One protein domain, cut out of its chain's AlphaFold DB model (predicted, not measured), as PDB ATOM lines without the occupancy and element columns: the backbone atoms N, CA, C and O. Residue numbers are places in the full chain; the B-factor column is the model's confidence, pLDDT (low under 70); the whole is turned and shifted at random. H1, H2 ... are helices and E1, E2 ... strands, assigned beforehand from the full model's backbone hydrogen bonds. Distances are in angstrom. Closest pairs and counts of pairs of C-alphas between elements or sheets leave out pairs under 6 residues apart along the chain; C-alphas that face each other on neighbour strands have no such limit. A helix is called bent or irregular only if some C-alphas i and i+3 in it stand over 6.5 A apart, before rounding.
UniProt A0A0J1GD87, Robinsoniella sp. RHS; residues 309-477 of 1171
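This is residues 309 to 477 of the 1171 residues of a protein of Robinsoniella sp. RHS (UniProt A0A0J1GD87). Two twisted sheets of antiparallel strands stand partly face to face, a six-strand branched sheet built on the long bent strand E3 and a four-strand sheet of E1, E2, E6 and E4, and they come together along one side where E1 runs beside E10. At one end of the long axis the first part of E3 and the hairpin E8 and E9 reach beyond the rest, and at the other end lies the loop before E2; the short helix H1 only grazes the branched sheet. The printed part has 169 residues, with elements in the order E1 E2 E3 E4 H1 E5 E6 E7 E8 E9 E10, and the smaller sheet has the order E1 - E2 - E6 - E4. The class is mostly strand, though named elements hold 82 of the 169 residues, under half. The whole is compact, with a radius of gyration of the C-alphas of 16.9 A, yet elongated, with spans of 56 by 36 by 26 A.

In the branched sheet, E3, residues 343 to 356, has three antiparallel neighbours and bends by 75 degrees at residue 347. E5, residues 389 to 397, lies on one side of E3, beside its residues 348 to 356, with N 351 and O 394 2.9 A apart. On the other side of E3 the pairing is staggered: E8, residues 451 to 455, is beside residues 343 to 349, with N 344 and O 454 2.9 A apart, and E7, residues 432 to 440, is beside residues 351 to 355, with N 437 and O 354 2.8 A apart. E9, residues 461 to 463, forms a hairpin with E8, with N 462 and O 453 2.8 A apart. E10, residues 470 to 475, is the antiparallel neighbour of E7, with N 474 and O 433 2.8 A apart. In the other sheet, E2, residues 327 to 338, is antiparallel to E6, residues 414 to 426, at 163 degrees, with N 332 and O 420 2.8 A apart. E1, residues 309 to 312, forms a hairpin with E2, with N 311 and O 335 2.8 A apart. E4, residues 363 to 365, is the other edge strand, beside E6, with N 421 and O 363 2.8 A apart. Between the sheets, the closest C-alphas of E1 and E10 are those of Val 312 and Gly 472, 5.0 A apart. E3 and E6 are near each other, with 9 pairs of C-alphas within 10 A, while E5 and E2 are apart. H1, residues 382 to 385, only grazes the branched sheet with residues 383 to 385, and is too short for any O i to N i+4 pair; its one O i to N i+3 pair is not within range.

E1 begins at C-alpha 309, at (-50.775, -0.150, -19.494). The longer strands measure, from first to last C-alpha, 36.3 A for E2, 35.8 A for E6, 32.5 A for E3, 25.5 A for E5 and 25.1 A for E7. E6 bends by 60 degrees at residue 423. E3 begins at C-alpha 343, at (-61.896, -2.684, -22.934), and E10, 16.8 A long, ends at C-alpha 475, at (-37.872, 15.045, -6.392).

The two C-alphas farthest apart, those of Asp 325 and Thr 458, are 56.1 A apart. The printed part has no cut. The long links are E1 to E2, E4 to H1 and E5 to E6. Within the first, residues 315 to 316 pair parallel with residues 474 to 475 of E10. The mean pLDDT of the printed part is 77.0; it is under 70 at residues 367 to 387, 399 to 404, 409 to 412, 444 and 465 to 470.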
ATOM      1  N   ASP A 309     -52.047  -0.823 -19.737       74.00
ATOM      2  CA  ASP A 309     -50.775  -0.150 -19.494       74.00
ATOM      3  C   ASP A 309     -50.804   0.616 -18.165       74.00
ATOM      4  O   ASP A 309     -51.865   0.940 -17.622       74.00
ATOM      5  N   TYR A 310     -49.628   0.920 -17.633       76.94
ATOM      6  CA  TYR A 310     -49.456   1.572 -16.342       76.94
ATOM      7  C   TYR A 310     -48.605   2.817 -16.494       76.94
ATOM      8  O   TYR A 310     -47.626   2.830 -17.233       76.94
ATOM      9  N   LYS A 311     -48.935   3.868 -15.744       77.25
ATOM     10  CA  LYS A 311     -48.121   5.080 -15.679       77.25
ATOM     11  C   LYS A 311     -48.021   5.589 -14.253       77.25
ATOM     12  O   LYS A 311     -49.014   6.035 -13.681       77.25
ATOM     13  N   VAL A 312     -46.812   5.570 -13.709       82.19
ATOM     14  CA  VAL A 312     -46.461   6.262 -12.465       82.19
ATOM     15  C   VAL A 312     -45.984   7.667 -12.836       82.19
ATOM     16  O   VAL A 312     -45.147   7.817 -13.723       82.19
ATOM     17  N   PHE A 313     -46.545   8.701 -12.212       81.38
ATOM     18  CA  PHE A 313     -46.134  10.082 -12.463       81.38
ATOM     19  C   PHE A 313     -45.025  10.496 -11.503       81.38
ATOM     20  O   PHE A 313     -45.122  10.250 -10.298       81.38
ATOM     21  N   ASP A 314     -44.020  11.187 -12.038       86.88
ATOM     22  CA  ASP A 314     -43.048  11.898 -11.218       86.88
ATOM     23  C   ASP A 314     -43.759  12.904 -10.315       86.88
ATOM     24  O   ASP A 314     -44.747  13.538 -10.703       86.88
ATOM     25  N   THR A 315     -43.250  13.058  -9.099       87.88
ATOM     26  CA  THR A 315     -43.795  14.012  -8.139       87.88
ATOM     27  C   THR A 315     -42.691  14.777  -7.435       87.88
ATOM     28  O   THR A 315     -41.518  14.396  -7.443       87.88
ATOM     29  N   ARG A 316     -43.085  15.867  -6.785       86.88
ATOM     30  CA  ARG A 316     -42.227  16.618  -5.879       86.88
ATOM     31  C   ARG A 316     -42.652  16.317  -4.448       86.88
ATOM     32  O   ARG A 316     -43.842  16.266  -4.156       86.88
ATOM     33  N   ALA A 317     -41.682  16.096  -3.570       89.38
ATOM     34  CA  ALA A 317     -41.955  15.868  -2.165       89.38
ATOM     35  C   ALA A 317     -42.442  17.152  -1.478       89.38
ATOM     36  O   ALA A 317     -41.946  18.252  -1.735       89.38
ATOM     37  N   ASP A 318     -43.386  16.981  -0.565       85.12
ATOM     38  CA  ASP A 318     -43.943  18.024   0.274       85.12
ATOM     39  C   ASP A 318     -43.139  18.149   1.571       85.12
ATOM     40  O   ASP A 318     -42.736  17.157   2.195       85.12
ATOM     41  N   ARG A 319     -42.944  19.397   2.003       74.50
ATOM     42  CA  ARG A 319     -42.336  19.715   3.295       74.50
ATOM     43  C   ARG A 319     -43.445  19.874   4.329       74.50
ATOM     44  O   ARG A 319     -44.245  20.803   4.246       74.50
ATOM     45  N   ASP A 320     -43.493  18.969   5.300       76.81
ATOM     46  CA  ASP A 320     -44.391  19.091   6.447       76.81
ATOM     47  C   ASP A 320     -43.624  19.748   7.605       76.81
ATOM     48  O   ASP A 320     -42.654  19.164   8.093       76.81
ATOM     49  N   PRO A 321     -44.023  20.950   8.059       74.31
ATOM     50  CA  PRO A 321     -43.328  21.670   9.125       74.31
ATOM     51  C   PRO A 321     -43.362  20.951  10.483       74.31
ATOM     52  O   PRO A 321     -42.665  21.366  11.404       74.31
ATOM     53  N   ASN A 322     -44.165  19.890  10.631       81.00
ATOM     54  CA  ASN A 322     -44.211  19.071  11.841       81.00
ATOM     55  C   ASN A 322     -43.204  17.908  11.829       81.00
ATOM     56  O   ASN A 322     -43.080  17.202  12.834       81.00
ATOM     57  N   LEU A 323     -42.511  17.675  10.713       78.69
ATOM     58  CA  LEU A 323     -41.464  16.664  10.610       78.69
ATOM     59  C   LEU A 323     -40.090  17.247  10.973       78.69
ATOM     60  O   LEU A 323     -39.860  18.450  10.888       78.69
ATOM     61  N   ALA A 324     -39.166  16.378  11.392       79.06
ATOM     62  CA  ALA A 324     -37.776  16.769  11.624       79.06
ATOM     63  C   ALA A 324     -37.088  17.187  10.311       79.06
ATOM     64  O   ALA A 324     -37.449  16.701   9.238       79.06
ATOM     65  N   ASP A 325     -36.062  18.036  10.392       75.62
ATOM     66  CA  ASP A 325     -35.282  18.427   9.215       75.62
ATOM     67  C   ASP A 325     -34.711  17.202   8.478       75.62
ATOM     68  O   ASP A 325     -34.258  16.233   9.091       75.62
ATOM     69  N   GLY A 326     -34.768  17.237   7.143       78.81
ATOM     70  CA  GLY A 326     -34.398  16.106   6.283       78.81
ATOM     71  C   GLY A 326     -35.479  15.025   6.143       78.81
ATOM     72  O   GLY A 326     -35.194  13.948   5.618       78.81
ATOM     73  N   ARG A 327     -36.713  15.277   6.609       87.81
ATOM     74  CA  ARG A 327     -37.857  14.363   6.465       87.81
ATOM     75  C   ARG A 327     -38.952  14.961   5.585       87.81
ATOM     76  O   ARG A 327     -39.282  16.138   5.712       87.81
ATOM     77  N   TYR A 328     -39.528  14.129   4.719       89.69
ATOM     78  CA  TYR A 328     -40.470  14.554   3.683       89.69
ATOM     79  C   TYR A 328     -41.669  13.617   3.556       89.69
ATOM     80  O   TYR A 328     -41.634  12.466   4.002       89.69
ATOM     81  N   ASN A 329     -42.712  14.132   2.903       92.56
ATOM     82  CA  ASN A 329     -43.867  13.372   2.438       92.56
ATOM     83  C   ASN A 329     -43.933  13.448   0.911       92.56
ATOM     84  O   ASN A 329     -43.430  14.398   0.323       92.56
ATOM     85  N   ALA A 330     -44.551  12.482   0.246       93.06
ATOM     86  CA  ALA A 330     -44.749  12.550  -1.199       93.06
ATOM     87  C   ALA A 330     -46.039  11.843  -1.595       93.06
ATOM     88  O   ALA A 330     -46.319  10.747  -1.108       93.06
ATOM     89  N   THR A 331     -46.800  12.455  -2.501       92.38
ATOM     90  CA  THR A 331     -47.975  11.833  -3.120       92.38
ATOM     91  C   THR A 331     -47.713  11.649  -4.608       92.38
ATOM     92  O   THR A 331     -47.547  12.629  -5.334       92.38
ATOM     93  N   MET A 332     -47.665  10.402  -5.068       89.38
ATOM     94  CA  MET A 332     -47.499  10.060  -6.480       89.38
ATOM     95  C   MET A 332     -48.847   9.688  -7.076       89.38
ATOM     96  O   MET A 332     -49.553   8.850  -6.515       89.38
ATOM     97  N   ASN A 333     -49.198  10.283  -8.215       86.44
ATOM     98  CA  ASN A 333     -50.349   9.843  -8.997       86.44
ATOM     99  C   ASN A 333     -49.951   8.642  -9.849       86.44
ATOM    100  O   ASN A 333     -48.829   8.565 -10.353       86.44
ATOM    101  N   VAL A 334     -50.885   7.722 -10.034       83.94
ATOM    102  CA  VAL A 334     -50.672   6.519 -10.827       83.94
ATOM    103  C   VAL A 334     -51.923   6.229 -11.640       83.94
ATOM    104  O   VAL A 334     -53.033   6.279 -11.111       83.94
ATOM    105  N   ARG A 335     -51.743   5.925 -12.929       82.19
ATOM    106  CA  ARG A 335     -52.826   5.584 -13.852       82.19
ATOM    107  C   ARG A 335     -52.694   4.175 -14.393       82.19
ATOM    108  O   ARG A 335     -51.610   3.745 -14.774       82.19
ATOM    109  N   VAL A 336     -53.837   3.514 -14.481       80.62
ATOM    110  CA  VAL A 336     -54.051   2.286 -15.247       80.62
ATOM    111  C   VAL A 336     -54.780   2.696 -16.516       80.62
ATOM    112  O   VAL A 336     -55.853   3.285 -16.412       80.62
ATOM    113  N   ILE A 337     -54.190   2.450 -17.679       79.56
ATOM    114  CA  ILE A 337     -54.592   2.990 -18.981       79.56
ATOM    115  C   ILE A 337     -54.955   1.831 -19.909       79.56
ATOM    116  O   ILE A 337     -54.289   0.803 -19.931       79.56
ATOM    117  N   THR A 338     -56.004   1.980 -20.703       77.62
ATOM    118  CA  THR A 338     -56.361   1.009 -21.742       77.62
ATOM    119  C   THR A 338     -57.092   1.699 -22.890       77.62
ATOM    120  O   THR A 338     -57.523   2.844 -22.754       77.62
ATOM    121  N   ASP A 339     -57.230   1.027 -24.029       79.38
ATOM    122  CA  ASP A 339     -58.046   1.497 -25.145       79.38
ATOM    123  C   ASP A 339     -59.539   1.206 -24.871       79.38
ATOM    124  O   ASP A 339     -59.934   0.034 -24.838       79.38
ATOM    125  N   PRO A 340     -60.405   2.231 -24.732       74.50
ATOM    126  CA  PRO A 340     -61.845   2.062 -24.549       74.50
ATOM    127  C   PRO A 340     -62.533   1.305 -25.694       74.50
ATOM    128  O   PRO A 340     -63.635   0.780 -25.509       74.50
ATOM    129  N   ALA A 341     -61.922   1.268 -26.885       77.12
ATOM    130  CA  ALA A 341     -62.403   0.495 -28.026       77.12
ATOM    131  C   ALA A 341     -62.125  -1.012 -27.892       77.12
ATOM    132  O   ALA A 341     -62.755  -1.803 -28.593       77.12
ATOM    133  N   LYS A 342     -61.226  -1.410 -26.981       77.12
ATOM    134  CA  LYS A 342     -60.868  -2.800 -26.655       77.12
ATOM    135  C   LYS A 342     -61.478  -3.248 -25.324       77.12
ATOM    136  O   LYS A 342     -62.085  -4.316 -25.257       77.12
ATOM    137  N   LEU A 343     -61.393  -2.415 -24.286       78.81
ATOM    138  CA  LEU A 343     -61.896  -2.684 -22.934       78.81
ATOM    139  C   LEU A 343     -62.824  -1.557 -22.460       78.81
ATOM    140  O   LEU A 343     -62.410  -0.412 -22.331       78.81
ATOM    141  N   LYS A 344     -64.089  -1.877 -22.157       76.06
ATOM    142  CA  LYS A 344     -65.089  -0.895 -21.678       76.06
ATOM    143  C   LYS A 344     -64.938  -0.553 -20.198       76.06
ATOM    144  O   LYS A 344     -65.262   0.556 -19.779       76.06
ATOM    145  N   GLU A 345     -64.510  -1.523 -19.402       83.12
ATOM    146  CA  GLU A 345     -64.358  -1.394 -17.956       83.12
ATOM    147  C   GLU A 345     -63.323  -2.387 -17.427       83.12
ATOM    148  O   GLU A 345     -63.170  -3.475 -17.981       83.12
ATOM    149  N   ILE A 346     -62.653  -2.029 -16.329       82.94
ATOM    150  CA  ILE A 346     -61.792  -2.942 -15.564       82.94
ATOM    151  C   ILE A 346     -62.549  -3.337 -14.293       82.94
ATOM    152  O   ILE A 346     -63.038  -2.473 -13.567       82.94
ATOM    153  N   LYS A 347     -62.688  -4.638 -14.020       79.50
ATOM    154  CA  LYS A 347     -63.495  -5.154 -12.897       79.50
ATOM    155  C   LYS A 347     -62.675  -5.406 -11.645       79.50
ATOM    156  O   LYS A 347     -63.082  -5.042 -10.539       79.50
ATOM    157  N   SER A 348     -61.534  -6.059 -11.807       78.38
ATOM    158  CA  SER A 348     -60.657  -6.409 -10.696       78.38
ATOM    159  C   SER A 348     -59.286  -6.798 -11.199       78.38
ATOM    160  O   SER A 348     -59.116  -7.112 -12.375       78.38
ATOM    161  N   GLY A 349     -58.326  -6.835 -10.290       80.25
ATOM    162  CA  GLY A 349     -57.069  -7.477 -10.581       80.25
ATOM    163  C   GLY A 349     -56.074  -7.416  -9.447       80.25
ATOM    164  O   GLY A 349     -56.383  -6.937  -8.355       80.25
ATOM    165  N   VAL A 350     -54.885  -7.949  -9.700       80.31
ATOM    166  CA  VAL A 350     -53.779  -7.943  -8.744       80.31
ATOM    167  C   VAL A 350     -52.654  -7.084  -9.309       80.31
ATOM    168  O   VAL A 350     -52.192  -7.322 -10.422       80.31
ATOM    169  N   LEU A 351     -52.230  -6.089  -8.533       80.00
ATOM    170  CA  LEU A 351     -51.098  -5.218  -8.852       80.00
ATOM    171  C   LEU A 351     -49.914  -5.556  -7.954       80.00
ATOM    172  O   LEU A 351     -50.097  -5.918  -6.785       80.00
ATOM    173  N   GLU A 352     -48.712  -5.402  -8.499       81.00
ATOM    174  CA  GLU A 352     -47.467  -5.443  -7.740       81.00
ATOM    175  C   GLU A 352     -46.821  -4.059  -7.747       81.00
ATOM    176  O   GLU A 352     -46.512  -3.491  -8.797       81.00
ATOM    177  N   TRP A 353     -46.621  -3.533  -6.547       81.81
ATOM    178  CA  TRP A 353     -45.922  -2.282  -6.290       81.81
ATOM    179  C   TRP A 353     -44.495  -2.591  -5.900       81.81
ATOM    180  O   TRP A 353     -44.309  -3.487  -5.079       81.81
ATOM    181  N   SER A 354     -43.531  -1.819  -6.395       84.19
ATOM    182  CA  SER A 354     -42.155  -1.886  -5.901       84.19
ATOM    183  C   SER A 354     -41.606  -0.487  -5.652       84.19
ATOM    184  O   SER A 354     -41.826   0.416  -6.456       84.19
ATOM    185  N   TRP A 355     -40.910  -0.277  -4.538       88.31
ATOM    186  CA  TRP A 355     -40.323   1.023  -4.194       88.31
ATOM    187  C   TRP A 355     -39.019   0.856  -3.406       88.31
ATOM    188  O   TRP A 355     -38.852  -0.164  -2.735       88.31
ATOM    189  N   PRO A 356     -38.095   1.837  -3.445       89.25
ATOM    190  CA  PRO A 356     -36.838   1.767  -2.706       89.25
ATOM    191  C   PRO A 356     -37.049   1.462  -1.230       89.25
ATOM    192  O   PRO A 356     -37.828   2.136  -0.566       89.25
ATOM    193  N   SER A 357     -36.303   0.500  -0.691       83.69
ATOM    194  CA  SER A 357     -36.399   0.055   0.709       83.69
ATOM    195  C   SER A 357     -36.219   1.171   1.743       83.69
ATOM    196  O   SER A 357     -36.686   1.062   2.876       83.69
ATOM    197  N   ARG A 358     -35.573   2.274   1.351       85.06
ATOM    198  CA  ARG A 358     -35.431   3.495   2.157       85.06
ATOM    199  C   ARG A 358     -36.728   4.306   2.302       85.06
ATOM    200  O   ARG A 358     -36.806   5.153   3.192       85.06
ATOM    201  N   LEU A 359     -37.716   4.088   1.433       89.19
ATOM    202  CA  LEU A 359     -39.047   4.676   1.533       89.19
ATOM    203  C   LEU A 359     -39.962   3.789   2.404       89.19
ATOM    204  O   LEU A 359     -39.886   2.560   2.353       89.19
ATOM    205  N   PRO A 360     -40.849   4.399   3.206       89.25
ATOM    206  CA  PRO A 360     -41.847   3.686   3.990       89.25
ATOM    207  C   PRO A 360     -42.884   3.020   3.078       89.25
ATOM    208  O   PRO A 360     -43.009   3.366   1.907       89.25
ATOM    209  N   LEU A 361     -43.672   2.097   3.635       85.50
ATOM    210  CA  LEU A 361     -44.834   1.530   2.946       85.50
ATOM    211  C   LEU A 361     -45.776   2.660   2.482       85.50
ATOM    212  O   LEU A 361     -46.237   3.421   3.342       85.50
ATOM    213  N   PRO A 362     -46.087   2.772   1.177       87.31
ATOM    214  CA  PRO A 362     -47.035   3.765   0.705       87.31
ATOM    215  C   PRO A 362     -48.458   3.430   1.151       87.31
ATOM    216  O   PRO A 362     -48.923   2.293   1.059       87.31
ATOM    217  N   GLU A 363     -49.183   4.453   1.589       86.94
ATOM    218  CA  GLU A 363     -50.628   4.395   1.770       86.94
ATOM    219  C   GLU A 363     -51.313   4.633   0.415       86.94
ATOM    220  O   GLU A 363     -51.058   5.640  -0.250       86.94
ATOM    221  N   LEU A 364     -52.195   3.721   0.000       81.56
ATOM    222  CA  LEU A 364     -53.000   3.884  -1.212       81.56
ATOM    223  C   LEU A 364     -54.195   4.799  -0.950       81.56
ATOM    224  O   LEU A 364     -55.058   4.494  -0.129       81.56
ATOM    225  N   LYS A 365     -54.274   5.896  -1.701       82.19
ATOM    226  CA  LYS A 365     -55.386   6.852  -1.676       82.19
ATOM    227  C   LYS A 365     -56.153   6.803  -2.994       82.19
ATOM    228  O   LYS A 365     -55.578   6.535  -4.044       82.19
ATOM    229  N   ASN A 366     -57.461   7.059  -2.941       76.88
ATOM    230  CA  ASN A 366     -58.369   7.024  -4.099       76.88
ATOM    231  C   ASN A 366     -58.410   5.672  -4.849       76.88
ATOM    232  O   ASN A 366     -58.851   5.612  -5.991       76.88
ATOM    233  N   ALA A 367     -57.982   4.584  -4.205       69.19
ATOM    234  CA  ALA A 367     -58.079   3.229  -4.737       69.19
ATOM    235  C   ALA A 367     -59.435   2.580  -4.372       69.19
ATOM    236  O   ALA A 367     -60.037   2.944  -3.357       69.19
ATOM    237  N   PRO A 368     -59.936   1.619  -5.170       68.38
ATOM    238  CA  PRO A 368     -61.101   0.806  -4.802       68.38
ATOM    239  C   PRO A 368     -60.900  -0.020  -3.530       68.38
ATOM    240  O   PRO A 368     -59.777  -0.210  -3.065       68.38
ATOM    241  N   GLU A 369     -61.998  -0.590  -3.017       69.50
ATOM    242  CA  GLU A 369     -61.944  -1.553  -1.918       69.50
ATOM    243  C   GLU A 369     -60.961  -2.690  -2.240       69.50
ATOM    244  O   GLU A 369     -61.072  -3.397  -3.250       69.50
ATOM    245  N   LEU A 370     -59.979  -2.853  -1.356       68.81
ATOM    246  CA  LEU A 370     -59.008  -3.931  -1.438       68.81
ATOM    247  C   LEU A 370     -59.658  -5.230  -0.950       68.81
ATOM    248  O   LEU A 370     -60.345  -5.261   0.073       68.81
ATOM    249  N   GLY A 371     -59.467  -6.316  -1.698       61.31
ATOM    250  CA  GLY A 371     -60.059  -7.610  -1.355       61.31
ATOM    251  C   GLY A 371     -59.356  -8.313  -0.177       61.31
ATOM    252  O   GLY A 371     -58.269  -7.909   0.232       61.31
ATOM    253  N   PRO A 372     -59.921  -9.420   0.345       49.78
ATOM    254  CA  PRO A 372     -59.423 -10.126   1.537       49.78
ATOM    255  C   PRO A 372     -58.063 -10.837   1.371       49.78
ATOM    256  O   PRO A 372     -57.540 -11.363   2.345       49.78
ATOM    257  N   LEU A 373     -57.465 -10.834   0.172       52.75
ATOM    258  CA  LEU A 373     -56.066 -11.235  -0.077       52.75
ATOM    259  C   LEU A 373     -55.073 -10.107   0.283       52.75
ATOM    260  O   LEU A 373     -54.041  -9.925  -0.358       52.75
ATOM    261  N   THR A 374     -55.409  -9.301   1.284       50.31
ATOM    262  CA  THR A 374     -54.626  -8.150   1.731       50.31
ATOM    263  C   THR A 374     -53.660  -8.581   2.835       50.31
ATOM    264  O   THR A 374     -54.090  -8.963   3.918       50.31
ATOM    265  N   GLY A 375     -52.349  -8.497   2.575       51.03
ATOM    266  CA  GLY A 375     -51.328  -8.546   3.633       51.03
ATOM    267  C   GLY A 375     -50.466  -9.808   3.712       51.03
ATOM    268  O   GLY A 375     -50.257 -10.335   4.804       51.03
ATOM    269  N   GLY A 376     -49.908 -10.272   2.591       57.16
ATOM    270  CA  GLY A 376     -48.662 -11.044   2.679       57.16
ATOM    271  C   GLY A 376     -47.536 -10.178   3.284       57.16
ATOM    272  O   GLY A 376     -47.602  -8.952   3.164       57.16
ATOM    273  N   PRO A 377     -46.522 -10.765   3.953       56.53
ATOM    274  CA  PRO A 377     -45.330 -10.021   4.368       56.53
ATOM    275  C   PRO A 377     -44.665  -9.368   3.150       56.53
ATOM    276  O   PRO A 377     -44.828  -9.866   2.036       56.53
ATOM    277  N   TYR A 378     -43.912  -8.279   3.353       64.19
ATOM    278  CA  TYR A 378     -43.070  -7.726   2.289       64.19
ATOM    279  C   TYR A 378     -42.219  -8.842   1.697       64.19
ATOM    280  O   TYR A 378     -41.651  -9.655   2.433       64.19
ATOM    281  N   TYR A 379     -42.161  -8.883   0.377       64.31
ATOM    282  CA  TYR A 379     -41.329  -9.834  -0.328       64.31
ATOM    283  C   TYR A 379     -40.557  -9.082  -1.398       64.31
ATOM    284  O   TYR A 379     -41.030  -8.101  -1.965       64.31
ATOM    285  N   GLU A 380     -39.335  -9.527  -1.625       63.06
ATOM    286  CA  GLU A 380     -38.513  -9.039  -2.716       63.06
ATOM    287  C   GLU A 380     -38.773  -9.966  -3.897       63.06
ATOM    288  O   GLU A 380     -38.574 -11.183  -3.805       63.06
ATOM    289  N   LEU A 381     -39.262  -9.412  -5.005       67.50
ATOM    290  CA  LEU A 381     -39.252 -10.155  -6.257       67.50
ATOM    291  C   LEU A 381     -37.794 -10.403  -6.662       67.50
ATOM    292  O   LEU A 381     -36.963  -9.514  -6.483       67.50
ATOM    293  N   PRO A 382     -37.450 -11.561  -7.247       67.69
ATOM    294  CA  PRO A 382     -36.077 -11.835  -7.677       67.69
ATOM    295  C   PRO A 382     -35.494 -10.756  -8.606       67.69
ATOM    296  O   PRO A 382     -34.298 -10.489  -8.567       67.69
ATOM    297  N   GLU A 383     -36.349 -10.110  -9.402       65.75
ATOM    298  CA  GLU A 383     -36.005  -9.007 -10.312       65.75
ATOM    299  C   GLU A 383     -35.806  -7.650  -9.603       65.75
ATOM    300  O   GLU A 383     -35.176  -6.755 -10.164       65.75
ATOM    301  N   ASP A 384     -36.330  -7.506  -8.383       68.56
ATOM    302  CA  ASP A 384     -36.306  -6.293  -7.553       68.56
ATOM    303  C   ASP A 384     -35.298  -6.383  -6.397       68.56
ATOM    304  O   ASP A 384     -34.903  -5.371  -5.824       68.56
ATOM    305  N   ALA A 385     -34.883  -7.595  -6.025       66.88
ATOM    306  CA  ALA A 385     -33.990  -7.838  -4.893       66.88
ATOM    307  C   ALA A 385     -32.639  -7.159  -5.091       66.88
ATOM    308  O   ALA A 385     -32.077  -6.550  -4.182       66.88
ATOM    309  N   SER A 386     -32.143  -7.218  -6.325       64.81
ATOM    310  CA  SER A 386     -30.950  -6.503  -6.708       64.81
ATOM    311  C   SER A 386     -31.160  -5.013  -6.376       64.81
ATOM    312  O   SER A 386     -30.284  -4.373  -5.793       64.81
ATOM    313  N   MET A 387     -32.293  -4.438  -6.777       66.56
ATOM    314  CA  MET A 387     -32.583  -3.001  -6.764       66.56
ATOM    315  C   MET A 387     -32.665  -2.390  -5.370       66.56
ATOM    316  O   MET A 387     -32.738  -1.170  -5.222       66.56
ATOM    317  N   GLY A 388     -32.720  -3.244  -4.349       77.81
ATOM    318  CA  GLY A 388     -33.070  -2.842  -3.001       77.81
ATOM    319  C   GLY A 388     -34.493  -2.292  -2.915       77.81
ATOM    320  O   GLY A 388     -34.729  -1.403  -2.091       77.81
ATOM    321  N   LEU A 389     -35.424  -2.768  -3.757       81.44
ATOM    322  CA  LEU A 389     -36.839  -2.410  -3.656       81.44
ATOM    323  C   LEU A 389     -37.585  -3.400  -2.757       81.44
ATOM    324  O   LEU A 389     -37.337  -4.602  -2.801       81.44
ATOM    325  N   TYR A 390     -38.565  -2.899  -2.010       82.75
ATOM    326  CA  TYR A 390     -39.602  -3.740  -1.420       82.75
ATOM    327  C   TYR A 390     -40.780  -3.861  -2.372       82.75
ATOM    328  O   TYR A 390     -41.232  -2.845  -2.902       82.75
ATOM    329  N   SER A 391     -41.292  -5.084  -2.537       81.69
ATOM    330  CA  SER A 391     -42.462  -5.359  -3.361       81.69
ATOM    331  C   SER A 391     -43.681  -5.729  -2.504       81.69
ATOM    332  O   SER A 391     -43.576  -6.365  -1.448       81.69
ATOM    333  N   LEU A 392     -44.872  -5.339  -2.962       80.69
ATOM    334  CA  LEU A 392     -46.144  -5.692  -2.330       80.69
ATOM    335  C   LEU A 392     -47.210  -6.016  -3.377       80.69
ATOM    336  O   LEU A 392     -47.479  -5.229  -4.281       80.69
ATOM    337  N   ARG A 393     -47.866  -7.169  -3.203       81.62
ATOM    338  CA  ARG A 393     -49.010  -7.629  -4.009       81.62
ATOM    339  C   ARG A 393     -50.309  -7.151  -3.383       81.62
ATOM    340  O   ARG A 393     -50.539  -7.405  -2.199       81.62
ATOM    341  N   GLN A 394     -51.186  -6.541  -4.172       77.56
ATOM    342  CA  GLN A 394     -52.505  -6.127  -3.703       77.56
ATOM    343  C   GLN A 394     -53.600  -6.427  -4.725       77.56
ATOM    344  O   GLN A 394     -53.502  -6.075  -5.897       77.56
ATOM    345  N   LEU A 395     -54.666  -7.067  -4.241       78.44
ATOM    346  CA  LEU A 395     -55.886  -7.328  -4.999       78.44
ATOM    347  C   LEU A 395     -56.847  -6.141  -4.873       78.44
ATOM    348  O   LEU A 395     -57.245  -5.783  -3.761       78.44
ATOM    349  N   PHE A 396     -57.301  -5.617  -6.007       77.62
ATOM    350  CA  PHE A 396     -58.286  -4.542  -6.091       77.62
ATOM    351  C   PHE A 396     -59.609  -5.025  -6.710       77.62
ATOM    352  O   PHE A 396     -59.628  -5.932  -7.548       77.62
ATOM    353  N   LYS A 397     -60.733  -4.429  -6.287       74.06
ATOM    354  CA  LYS A 397     -62.089  -4.818  -6.714       74.06
ATOM    355  C   LYS A 397     -63.006  -3.606  -6.941       74.06
ATOM    356  O   LYS A 397     -63.372  -2.919  -5.995       74.06
ATOM    357  N   TRP A 398     -63.472  -3.387  -8.173       72.31
ATOM    358  CA  TRP A 398     -64.363  -2.274  -8.543       72.31
ATOM    359  C   TRP A 398     -65.846  -2.709  -8.639       72.31
ATOM    360  O   TRP A 398     -66.420  -2.735  -9.724       72.31
ATOM    361  N   TRP A 399     -66.498  -3.063  -7.516       56.78
ATOM    362  CA  TRP A 399     -67.827  -3.717  -7.550       56.78
ATOM    363  C   TRP A 399     -69.083  -2.824  -7.464       56.78
ATOM    364  O   TRP A 399     -70.146  -3.340  -7.793       56.78
ATOM    365  N   ASN A 400     -69.046  -1.539  -7.061       52.06
ATOM    366  CA  ASN A 400     -70.303  -0.800  -6.807       52.06
ATOM    367  C   ASN A 400     -70.369   0.690  -7.236       52.06
ATOM    368  O   ASN A 400     -69.497   1.507  -6.963       52.06
ATOM    369  N   VAL A 401     -71.505   0.989  -7.884       47.69
ATOM    370  CA  VAL A 401     -72.185   2.246  -8.291       47.69
ATOM    371  C   VAL A 401     -71.551   3.171  -9.347       47.69
ATOM    372  O   VAL A 401     -72.310   3.854 -10.015       47.69
ATOM    373  N   ASN A 402     -70.251   3.093  -9.641       52.91
ATOM    374  CA  ASN A 402     -69.653   3.573 -10.918       52.91
ATOM    375  C   ASN A 402     -68.623   2.544 -11.464       52.91
ATOM    376  O   ASN A 402     -67.653   2.881 -12.138       52.91
ATOM    377  N   GLY A 403     -68.816   1.278 -11.073       60.28
ATOM    378  CA  GLY A 403     -67.799   0.236 -10.883       60.28
ATOM    379  C   GLY A 403     -67.088  -0.286 -12.129       60.28
ATOM    380  O   GLY A 403     -67.559  -1.225 -12.770       60.28
ATOM    381  N   GLY A 404     -65.906   0.276 -12.380       62.50
ATOM    382  CA  GLY A 404     -64.962  -0.173 -13.401       62.50
ATOM    383  C   GLY A 404     -64.948   0.690 -14.658       62.50
ATOM    384  O   GLY A 404     -64.038   0.543 -15.474       62.50
ATOM    385  N   VAL A 405     -65.900   1.624 -14.786       72.62
ATOM    386  CA  VAL A 405     -66.018   2.536 -15.930       72.62
ATOM    387  C   VAL A 405     -64.777   3.412 -16.019       72.62
ATOM    388  O   VAL A 405     -64.439   4.116 -15.070       72.62
ATOM    389  N   LEU A 406     -64.108   3.355 -17.165       75.12
ATOM    390  CA  LEU A 406     -62.893   4.115 -17.415       75.12
ATOM    391  C   LEU A 406     -63.197   5.611 -17.516       75.12
ATOM    392  O   LEU A 406     -64.157   6.025 -18.172       75.12
ATOM    393  N   THR A 407     -62.342   6.429 -16.910       80.44
ATOM    394  CA  THR A 407     -62.352   7.876 -17.125       80.44
ATOM    395  C   THR A 407     -61.822   8.155 -18.532       80.44
ATOM    396  O   THR A 407     -60.724   7.691 -18.846       80.44
ATOM    397  N   PRO A 408     -62.547   8.889 -19.394       76.25
ATOM    398  CA  PRO A 408     -62.046   9.239 -20.719       76.25
ATOM    399  C   PRO A 408     -60.794  10.120 -20.617       76.25
ATOM    400  O   PRO A 408     -60.808  11.160 -19.956       76.25
ATOM    401  N   GLY A 409     -59.719   9.702 -21.272       68.69
ATOM    402  CA  GLY A 409     -58.512  10.480 -21.519       68.69
ATOM    403  C   GLY A 409     -58.654  11.357 -22.763       68.69
ATOM    404  O   GLY A 409     -59.403  11.048 -23.691       68.69
ATOM    405  N   GLU A 410     -57.928  12.475 -22.791       65.69
ATOM    406  CA  GLU A 410     -57.923  13.410 -23.928       65.69
ATOM    407  C   GLU A 410     -57.265  12.821 -25.191       65.69
ATOM    408  O   GLU A 410     -57.519  13.286 -26.300       65.69
ATOM    409  N   ASP A 411     -56.450  11.778 -25.030       55.75
ATOM    410  CA  ASP A 411     -55.740  11.037 -26.080       55.75
ATOM    411  C   ASP A 411     -56.551   9.862 -26.661       55.75
ATOM    412  O   ASP A 411     -56.048   9.106 -27.491       55.75
ATOM    413  N   GLY A 412     -57.811   9.712 -26.242       64.94
ATOM    414  CA  GLY A 412     -58.679   8.609 -26.645       64.94
ATOM    415  C   GLY A 412     -58.500   7.335 -25.817       64.94
ATOM    416  O   GLY A 412     -59.228   6.377 -26.060       64.94
ATOM    417  N   THR A 413     -57.599   7.317 -24.829       75.00
ATOM    418  CA  THR A 413     -57.481   6.210 -23.869       75.00
ATOM    419  C   THR A 413     -58.527   6.321 -22.756       75.00
ATOM    420  O   THR A 413     -59.140   7.367 -22.554       75.00
ATOM    421  N   GLY A 414     -58.772   5.240 -22.025       77.38
ATOM    422  CA  GLY A 414     -59.578   5.224 -20.811       77.38
ATOM    423  C   GLY A 414     -58.706   4.847 -19.623       77.38
ATOM    424  O   GLY A 414     -57.871   3.953 -19.747       77.38
ATOM    425  N   TYR A 415     -58.891   5.500 -18.475       81.88
ATOM    426  CA  TYR A 415     -58.041   5.247 -17.313       81.88
ATOM    427  C   TYR A 415     -58.764   5.217 -15.963       81.88
ATOM    428  O   TYR A 415     -59.828   5.811 -15.778       81.88
ATOM    429  N   HIS A 416     -58.124   4.554 -14.999       80.50
ATOM    430  CA  HIS A 416     -58.367   4.708 -13.561       80.50
ATOM    431  C   HIS A 416     -57.140   5.331 -12.905       80.50
ATOM    432  O   HIS A 416     -56.015   4.991 -13.267       80.50
ATOM    433  N   GLU A 417     -57.350   6.233 -11.950       81.56
ATOM    434  CA  GLU A 417     -56.278   6.926 -11.233       81.56
ATOM    435  C   GLU A 417     -56.385   6.677  -9.727       81.56
ATOM    436  O   GLU A 417     -57.474   6.721  -9.156       81.56
ATOM    437  N   PHE A 418     -55.248   6.432  -9.086       82.88
ATOM    438  CA  PHE A 418     -55.106   6.375  -7.631       82.88
ATOM    439  C   PHE A 418     -53.745   6.958  -7.230       82.88
ATOM    440  O   PHE A 418     -52.944   7.361  -8.075       82.88
ATOM    441  N   GLN A 419     -53.498   7.049  -5.926       87.44
ATOM    442  CA  GLN A 419     -52.346   7.744  -5.363       87.44
ATOM    443  C   GLN A 419     -51.551   6.865  -4.400       87.44
ATOM    444  O   GLN A 419     -52.134   6.173  -3.568       87.44
ATOM    445  N   LEU A 420     -50.222   6.950  -4.475       87.75
ATOM    446  CA  LEU A 420     -49.294   6.395  -3.489       87.75
ATOM    447  C   LEU A 420     -48.816   7.522  -2.577       87.75
ATOM    448  O   LEU A 420     -48.213   8.484  -3.050       87.75
ATOM    449  N   TYR A 421     -49.084   7.409  -1.279       91.75
ATOM    450  CA  TYR A 421     -48.671   8.393  -0.285       91.75
ATOM    451  C   TYR A 421     -47.564   7.843   0.616       91.75
ATOM    452  O   TYR A 421     -47.794   6.942   1.419       91.75
ATOM    453  N   PHE A 422     -46.369   8.417   0.507       92.50
ATOM    454  CA  PHE A 422     -45.226   8.122   1.365       92.50
ATOM    455  C   PHE A 422     -45.147   9.161   2.481       92.50
ATOM    456  O   PHE A 422     -45.030  10.356   2.205       92.50
ATOM    457  N   TYR A 423     -45.184   8.716   3.737       92.38
ATOM    458  CA  TYR A 423     -45.149   9.601   4.902       92.38
ATOM    459  C   TYR A 423     -43.842   9.480   5.679       92.38
ATOM    460  O   TYR A 423     -43.473   8.384   6.097       92.38
ATOM    461  N   ASN A 424     -43.213  10.618   5.975       91.31
ATOM    462  CA  ASN A 424     -42.078  10.732   6.880       91.31
ATOM    463  C   ASN A 424     -40.891   9.850   6.456       91.31
ATOM    464  O   ASN A 424     -40.477   8.952   7.191       91.31
ATOM    465  N   PHE A 425     -40.327  10.110   5.276       92.12
ATOM    466  CA  PHE A 425     -39.110   9.449   4.796       92.12
ATOM    467  C   PHE A 425     -37.901  10.388   4.843       92.12
ATOM    468  O   PHE A 425     -38.054  11.599   4.714       92.12
ATOM    469  N   ALA A 426     -36.700   9.839   5.069       89.69
ATOM    470  CA  ALA A 426     -35.460  10.620   5.054       89.69
ATOM    471  C   ALA A 426     -34.971  10.799   3.620       89.69
ATOM    472  O   ALA A 426     -34.921   9.823   2.873       89.69
ATOM    473  N   ALA A 427     -34.581  12.012   3.255       88.38
ATOM    474  CA  ALA A 427     -33.958  12.287   1.970       88.38
ATOM    475  C   ALA A 427     -33.089  13.547   2.042       88.38
ATOM    476  O   ALA A 427     -33.282  14.395   2.917       88.38
ATOM    477  N   GLU A 428     -32.143  13.667   1.118       85.88
ATOM    478  CA  GLU A 428     -31.293  14.852   1.019       85.88
ATOM    479  C   GLU A 428     -31.979  15.939   0.164       85.88
ATOM    480  O   GLU A 428     -32.626  15.620  -0.838       85.88
ATOM    481  N   PRO A 429     -31.875  17.235   0.514       81.44
ATOM    482  CA  PRO A 429     -32.430  18.310  -0.312       81.44
ATOM    483  C   PRO A 429     -31.854  18.310  -1.732       81.44
ATOM    484  O   PRO A 429     -30.637  18.254  -1.917       81.44
ATOM    485  N   GLY A 430     -32.732  18.378  -2.736       78.31
ATOM    486  CA  GLY A 430     -32.359  18.293  -4.151       78.31
ATOM    487  C   GLY A 430     -32.085  16.875  -4.672       78.31
ATOM    488  O   GLY A 430     -31.693  16.732  -5.829       78.31
ATOM    489  N   GLU A 431     -32.266  15.832  -3.854       85.44
ATOM    490  CA  GLU A 431     -32.202  14.430  -4.284       85.44
ATOM    491  C   GLU A 431     -33.376  14.065  -5.216       85.44
ATOM    492  O   GLU A 431     -34.481  14.598  -5.084       85.44
ATOM    493  N   VAL A 432     -33.155  13.118  -6.134       86.88
ATOM    494  CA  VAL A 432     -34.212  12.460  -6.918       86.88
ATOM    495  C   VAL A 432     -34.252  10.987  -6.523       86.88
ATOM    496  O   VAL A 432     -33.281  10.257  -6.705       86.88
ATOM    497  N   ILE A 433     -35.370  10.554  -5.947       87.56
ATOM    498  CA  ILE A 433     -35.602   9.160  -5.569       87.56
ATOM    499  C   ILE A 433     -36.260   8.467  -6.748       87.56
ATOM    500  O   ILE A 433     -37.433   8.700  -7.025       87.56
ATOM    501  N   GLU A 434     -35.503   7.638  -7.447       85.38
ATOM    502  CA  GLU A 434     -35.984   6.917  -8.621       85.38
ATOM    503  C   GLU A 434     -36.603   5.566  -8.237       85.38
ATOM    504  O   GLU A 434     -36.526   5.111  -7.091       85.38
ATOM    505  N   ASN A 435     -37.188   4.906  -9.233       81.69
ATOM    506  CA  ASN A 435     -37.551   3.493  -9.185       81.69
ATOM    507  C   ASN A 435     -38.761   3.123  -8.323       81.69
ATOM    508  O   ASN A 435     -38.857   2.013  -7.797       81.69
ATOM    509  N   VAL A 436     -39.743   4.020  -8.245       84.56
ATOM    510  CA  VAL A 436     -41.093   3.648  -7.809       84.56
ATOM    511  C   VAL A 436     -41.833   3.032  -8.995       84.56
ATOM    512  O   VAL A 436     -41.990   3.672 -10.035       84.56
ATOM    513  N   ARG A 437     -42.257   1.775  -8.854       81.75
ATOM    514  CA  ARG A 437     -42.743   0.924  -9.945       81.75
ATOM    515  C   ARG A 437     -44.150   0.402  -9.698       81.75
ATOM    516  O   ARG A 437     -44.530   0.096  -8.565       81.75
ATOM    517  N   LEU A 438     -44.863   0.209 -10.803       80.12
ATOM    518  CA  LEU A 438     -46.118  -0.529 -10.873       80.12
ATOM    519  C   LEU A 438     -46.067  -1.549 -12.013       80.12
ATOM    520  O   LEU A 438     -45.592  -1.234 -13.104       80.12
ATOM    521  N   ARG A 439     -46.603  -2.745 -11.764       75.50
ATOM    522  CA  ARG A 439     -46.889  -3.760 -12.787       75.50
ATOM    523  C   ARG A 439     -48.145  -4.564 -12.460       75.50
ATOM    524  O   ARG A 439     -48.581  -4.619 -11.305       75.50
ATOM    525  N   ASP A 440     -48.696  -5.224 -13.472       76.12
ATOM    526  CA  ASP A 440     -49.680  -6.277 -13.269       76.12
ATOM    527  C   ASP A 440     -49.031  -7.537 -12.695       76.12
ATOM    528  O   ASP A 440     -47.909  -7.902 -13.045       76.12
ATOM    529  N   TYR A 441     -49.755  -8.225 -11.815       78.31
ATOM    530  CA  TYR A 441     -49.350  -9.555 -11.388       78.31
ATOM    531  C   TYR A 441     -49.664 -10.564 -12.492       78.31
ATOM    532  O   TYR A 441     -50.826 -10.773 -12.857       78.31
ATOM    533  N   PHE A 442     -48.620 -11.223 -12.980       74.44
ATOM    534  CA  PHE A 442     -48.723 -12.312 -13.937       74.44
ATOM    535  C   PHE A 442     -48.693 -13.653 -13.197       74.44
ATOM    536  O   PHE A 442     -47.749 -13.940 -12.460       74.44
ATOM    537  N   SER A 443     -49.729 -14.475 -13.373       72.31
ATOM    538  CA  SER A 443     -49.740 -15.826 -12.812       72.31
ATOM    539  C   SER A 443     -48.986 -16.757 -13.742       72.31
ATOM    540  O   SER A 443     -49.469 -17.066 -14.830       72.31
ATOM    541  N   GLU A 444     -47.827 -17.236 -13.301       68.38
ATOM    542  CA  GLU A 444     -47.076 -18.261 -14.032       68.38
ATOM    543  C   GLU A 444     -47.867 -19.571 -14.161       68.38
ATOM    544  O   GLU A 444     -47.743 -20.256 -15.173       68.38
ATOM    545  N   GLU A 445     -48.715 -19.903 -13.177       74.62
ATOM    546  CA  GLU A 445     -49.540 -21.122 -13.200       74.62
ATOM    547  C   GLU A 445     -50.585 -21.096 -14.323       74.62
ATOM    548  O   GLU A 445     -50.855 -22.126 -14.939       74.62
ATOM    549  N   ASP A 446     -51.148 -19.919 -14.597       71.25
ATOM    550  CA  ASP A 446     -52.213 -19.745 -15.589       71.25
ATOM    551  C   ASP A 446     -51.703 -19.149 -16.910       71.25
ATOM    552  O   ASP A 446     -52.463 -19.044 -17.865       71.25
ATOM    553  N   ASN A 447     -50.423 -18.764 -16.967       72.81
ATOM    554  CA  ASN A 447     -49.790 -18.048 -18.076       72.81
ATOM    555  C   ASN A 447     -50.579 -16.804 -18.537       72.81
ATOM    556  O   ASN A 447     -50.653 -16.494 -19.726       72.81
ATOM    557  N   GLU A 448     -51.179 -16.094 -17.585       73.50
ATOM    558  CA  GLU A 448     -52.115 -15.001 -17.835       73.50
ATOM    559  C   GLU A 448     -51.948 -13.877 -16.798       73.50
ATOM    560  O   GLU A 448     -51.626 -14.120 -15.626       73.50
ATOM    561  N   SER A 449     -52.199 -12.630 -17.218       76.31
ATOM    562  CA  SER A 449     -52.319 -11.499 -16.290       76.31
ATOM    563  C   SER A 449     -53.488 -11.732 -15.335       76.31
ATOM    564  O   SER A 449     -54.475 -12.384 -15.666       76.31
ATOM    565  N   LYS A 450     -53.416 -11.188 -14.124       79.50
ATOM    566  CA  LYS A 450     -54.541 -11.217 -13.182       79.50
ATOM    567  C   LYS A 450     -55.340  -9.932 -13.173       79.50
ATOM    568  O   LYS A 450     -56.007  -9.665 -12.180       79.50
ATOM    569  N   VAL A 451     -55.304  -9.158 -14.254       81.31
ATOM    570  CA  VAL A 451     -56.193  -8.012 -14.462       81.31
ATOM    571  C   VAL A 451     -57.321  -8.393 -15.418       81.31
ATOM    572  O   VAL A 451     -57.097  -8.868 -16.529       81.31
ATOM    573  N   TYR A 452     -58.550  -8.185 -14.948       82.75
ATOM    574  CA  TYR A 452     -59.786  -8.586 -15.608       82.75
ATOM    575  C   TYR A 452     -60.604  -7.358 -16.003       82.75
ATOM    576  O   TYR A 452     -60.840  -6.460 -15.183       82.75
ATOM    577  N   GLY A 453     -61.095  -7.343 -17.238       82.62
ATOM    578  CA  GLY A 453     -61.976  -6.301 -17.758       82.62
ATOM    579  C   GLY A 453     -63.078  -6.859 -18.652       82.62
ATOM    580  O   GLY A 453     -63.138  -8.057 -18.904       82.62
ATOM    581  N   ILE A 454     -63.977  -5.996 -19.119       84.06
ATOM    582  CA  ILE A 454     -65.036  -6.377 -20.063       84.06
ATOM    583  C   ILE A 454     -64.669  -5.904 -21.467       84.06
ATOM    584  O   ILE A 454     -64.462  -4.707 -21.695       84.06
ATOM    585  N   SER A 455     -64.640  -6.844 -22.412       81.19
ATOM    586  CA  SER A 455     -64.372  -6.569 -23.823       81.19
ATOM    587  C   SER A 455     -65.402  -5.602 -24.401       81.19
ATOM    588  O   SER A 455     -66.617  -5.785 -24.274       81.19
ATOM    589  N   ALA A 456     -64.917  -4.562 -25.074       78.19
ATOM    590  CA  ALA A 456     -65.764  -3.593 -25.748       78.19
ATOM    591  C   ALA A 456     -66.519  -4.203 -26.940       78.19
ATOM    592  O   ALA A 456     -67.651  -3.785 -27.209       78.19
ATOM    593  N   GLU A 457     -65.920  -5.203 -27.593       78.94
ATOM    594  CA  GLU A 457     -66.454  -5.897 -28.767       78.94
ATOM    595  C   GLU A 457     -67.470  -6.984 -28.387       78.94
ATOM    596  O   GLU A 457     -68.579  -6.996 -28.922       78.94
ATOM    597  N   THR A 458     -67.125  -7.869 -27.444       81.75
ATOM    598  CA  THR A 458     -67.942  -9.057 -27.125       81.75
ATOM    599  C   THR A 458     -68.843  -8.872 -25.905       81.75
ATOM    600  O   THR A 458     -69.858  -9.555 -25.788       81.75
ATOM    601  N   GLY A 459     -68.515  -7.938 -25.004       80.19
ATOM    602  CA  GLY A 459     -69.223  -7.757 -23.732       80.19
ATOM    603  C   GLY A 459     -68.964  -8.863 -22.701       80.19
ATOM    604  O   GLY A 459     -69.621  -8.878 -21.662       80.19
ATOM    605  N   GLU A 460     -68.028  -9.773 -22.978       82.56
ATOM    606  CA  GLU A 460     -67.597 -10.833 -22.063       82.56
ATOM    607  C   GLU A 460     -66.389 -10.387 -21.226       82.56
ATOM    608  O   GLU A 460     -65.660  -9.461 -21.598       82.56
ATOM    609  N   GLU A 461     -66.191 -11.047 -20.084       82.19
ATOM    610  CA  GLU A 461     -65.009 -10.854 -19.244       82.19
ATOM    611  C   GLU A 461     -63.773 -11.430 -19.942       82.19
ATOM    612  O   GLU A 461     -63.777 -12.574 -20.392       82.19
ATOM    613  N   VAL A 462     -62.728 -10.615 -20.048       81.81
ATOM    614  CA  VAL A 462     -61.461 -10.952 -20.696       81.81
ATOM    615  C   VAL A 462     -60.294 -10.581 -19.790       81.81
ATOM    616  O   VAL A 462     -60.374  -9.654 -18.975       81.81
ATOM    617  N   VAL A 463     -59.201 -11.314 -19.955       75.81
ATOM    618  CA  VAL A 463     -57.937 -11.082 -19.258       75.81
ATOM    619  C   VAL A 463     -57.056 -10.164 -20.100       75.81
ATOM    620  O   VAL A 463     -57.068 -10.266 -21.329       75.81
ATOM    621  N   SER A 464     -56.316  -9.255 -19.462       70.44
ATOM    622  CA  SER A 464     -55.371  -8.399 -20.183       70.44
ATOM    623  C   SER A 464     -54.090  -9.135 -20.575       70.44
ATOM    624  O   SER A 464     -53.602  -9.999 -19.849       70.44
ATOM    625  N   GLU A 465     -53.487  -8.741 -21.692       66.75
ATOM    626  CA  GLU A 465     -52.125  -9.162 -22.043       66.75
ATOM    627  C   GLU A 465     -51.085  -8.329 -21.273       66.75
ATOM    628  O   GLU A 465     -51.293  -7.138 -21.025       66.75
ATOM    629  N   ARG A 466     -49.984  -8.973 -20.860       57.56
ATOM    630  CA  ARG A 466     -48.948  -8.405 -19.977       57.56
ATOM    631  C   ARG A 466     -48.335  -7.135 -20.583       57.56
ATOM    632  O   ARG A 466     -47.929  -7.146 -21.744       57.56
ATOM    633  N   CYS A 467     -48.195  -6.067 -19.794       54.03
ATOM    634  CA  CYS A 467     -47.536  -4.831 -20.232       54.03
ATOM    635  C   CYS A 467     -46.522  -4.282 -19.218       54.03
ATOM    636  O   CYS A 467     -46.419  -4.743 -18.086       54.03
ATOM    637  N   HIS A 468     -45.673  -3.378 -19.710       57.38
ATOM    638  CA  HIS A 468     -44.339  -3.074 -19.189       57.38
ATOM    639  C   HIS A 468     -44.312  -2.301 -17.861       57.38
ATOM    640  O   HIS A 468     -45.187  -1.504 -17.542       57.38
ATOM    641  N   VAL A 469     -43.211  -2.504 -17.128       56.31
ATOM    642  CA  VAL A 469     -42.816  -1.763 -15.923       56.31
ATOM    643  C   VAL A 469     -42.653  -0.276 -16.250       56.31
ATOM    644  O   VAL A 469     -41.776   0.085 -17.037       56.31
ATOM    645  N   THR A 470     -43.438   0.592 -15.611       59.88
ATOM    646  CA  THR A 470     -43.204   2.044 -15.616       59.88
ATOM    647  C   THR A 470     -42.536   2.505 -14.329       59.88
ATOM    648  O   THR A 470     -42.841   2.027 -13.236       59.88
ATOM    649  N   LEU A 471     -41.607   3.448 -14.481       71.19
ATOM    650  CA  LEU A 471     -40.833   4.057 -13.404       71.19
ATOM    651  C   LEU A 471     -41.369   5.466 -13.146       71.19
ATOM    652  O   LEU A 471     -41.605   6.212 -14.094       71.19
ATOM    653  N   GLY A 472     -41.530   5.821 -11.876       77.19
ATOM    654  CA  GLY A 472     -41.701   7.199 -11.430       77.19
ATOM    655  C   GLY A 472     -40.634   7.584 -10.412       77.19
ATOM    656  O   GLY A 472     -40.013   6.722  -9.778       77.19
ATOM    657  N   SER A 473     -40.446   8.889 -10.246       88.31
ATOM    658  CA  SER A 473     -39.467   9.476  -9.336       88.31
ATOM    659  C   SER A 473     -40.076  10.501  -8.371       88.31
ATOM    660  O   SER A 473     -41.112  11.117  -8.639       88.31
ATOM    661  N   ILE A 474     -39.433  10.687  -7.218       89.00
ATOM    662  CA  ILE A 474     -39.775  11.707  -6.221       89.00
ATOM    663  C   ILE A 474     -38.618  12.704  -6.137       89.00
ATOM    664  O   ILE A 474     -37.527  12.355  -5.695       89.00
ATOM    665  N   THR A 475     -38.858  13.960  -6.515       89.25
ATOM    666  CA  THR A 475     -37.872  15.045  -6.392       89.25
ATOM    667  C   THR A 475     -38.005  15.748  -5.046       89.25
ATOM    668  O   THR A 475     -39.087  16.224  -4.695       89.25
ATOM    669  N   ILE A 476     -36.911  15.867  -4.300       88.56
ATOM    670  CA  ILE A 476     -36.885  16.543  -3.001       88.56
ATOM    671  C   ILE A 476     -36.646  18.048  -3.191       88.56
ATOM    672  O   ILE A 476     -35.710  18.426  -3.894       88.56
ATOM    673  N   PRO A 477     -37.460  18.935  -2.582       79.81
ATOM    674  CA  PRO A 477     -37.242  20.380  -2.650       79.81
ATOM    675  C   PRO A 477     -35.894  20.789  -2.027       79.81
ATOM    676  O   PRO A 477     -35.460  20.187  -1.045       79.81
TER     677      PRO A 477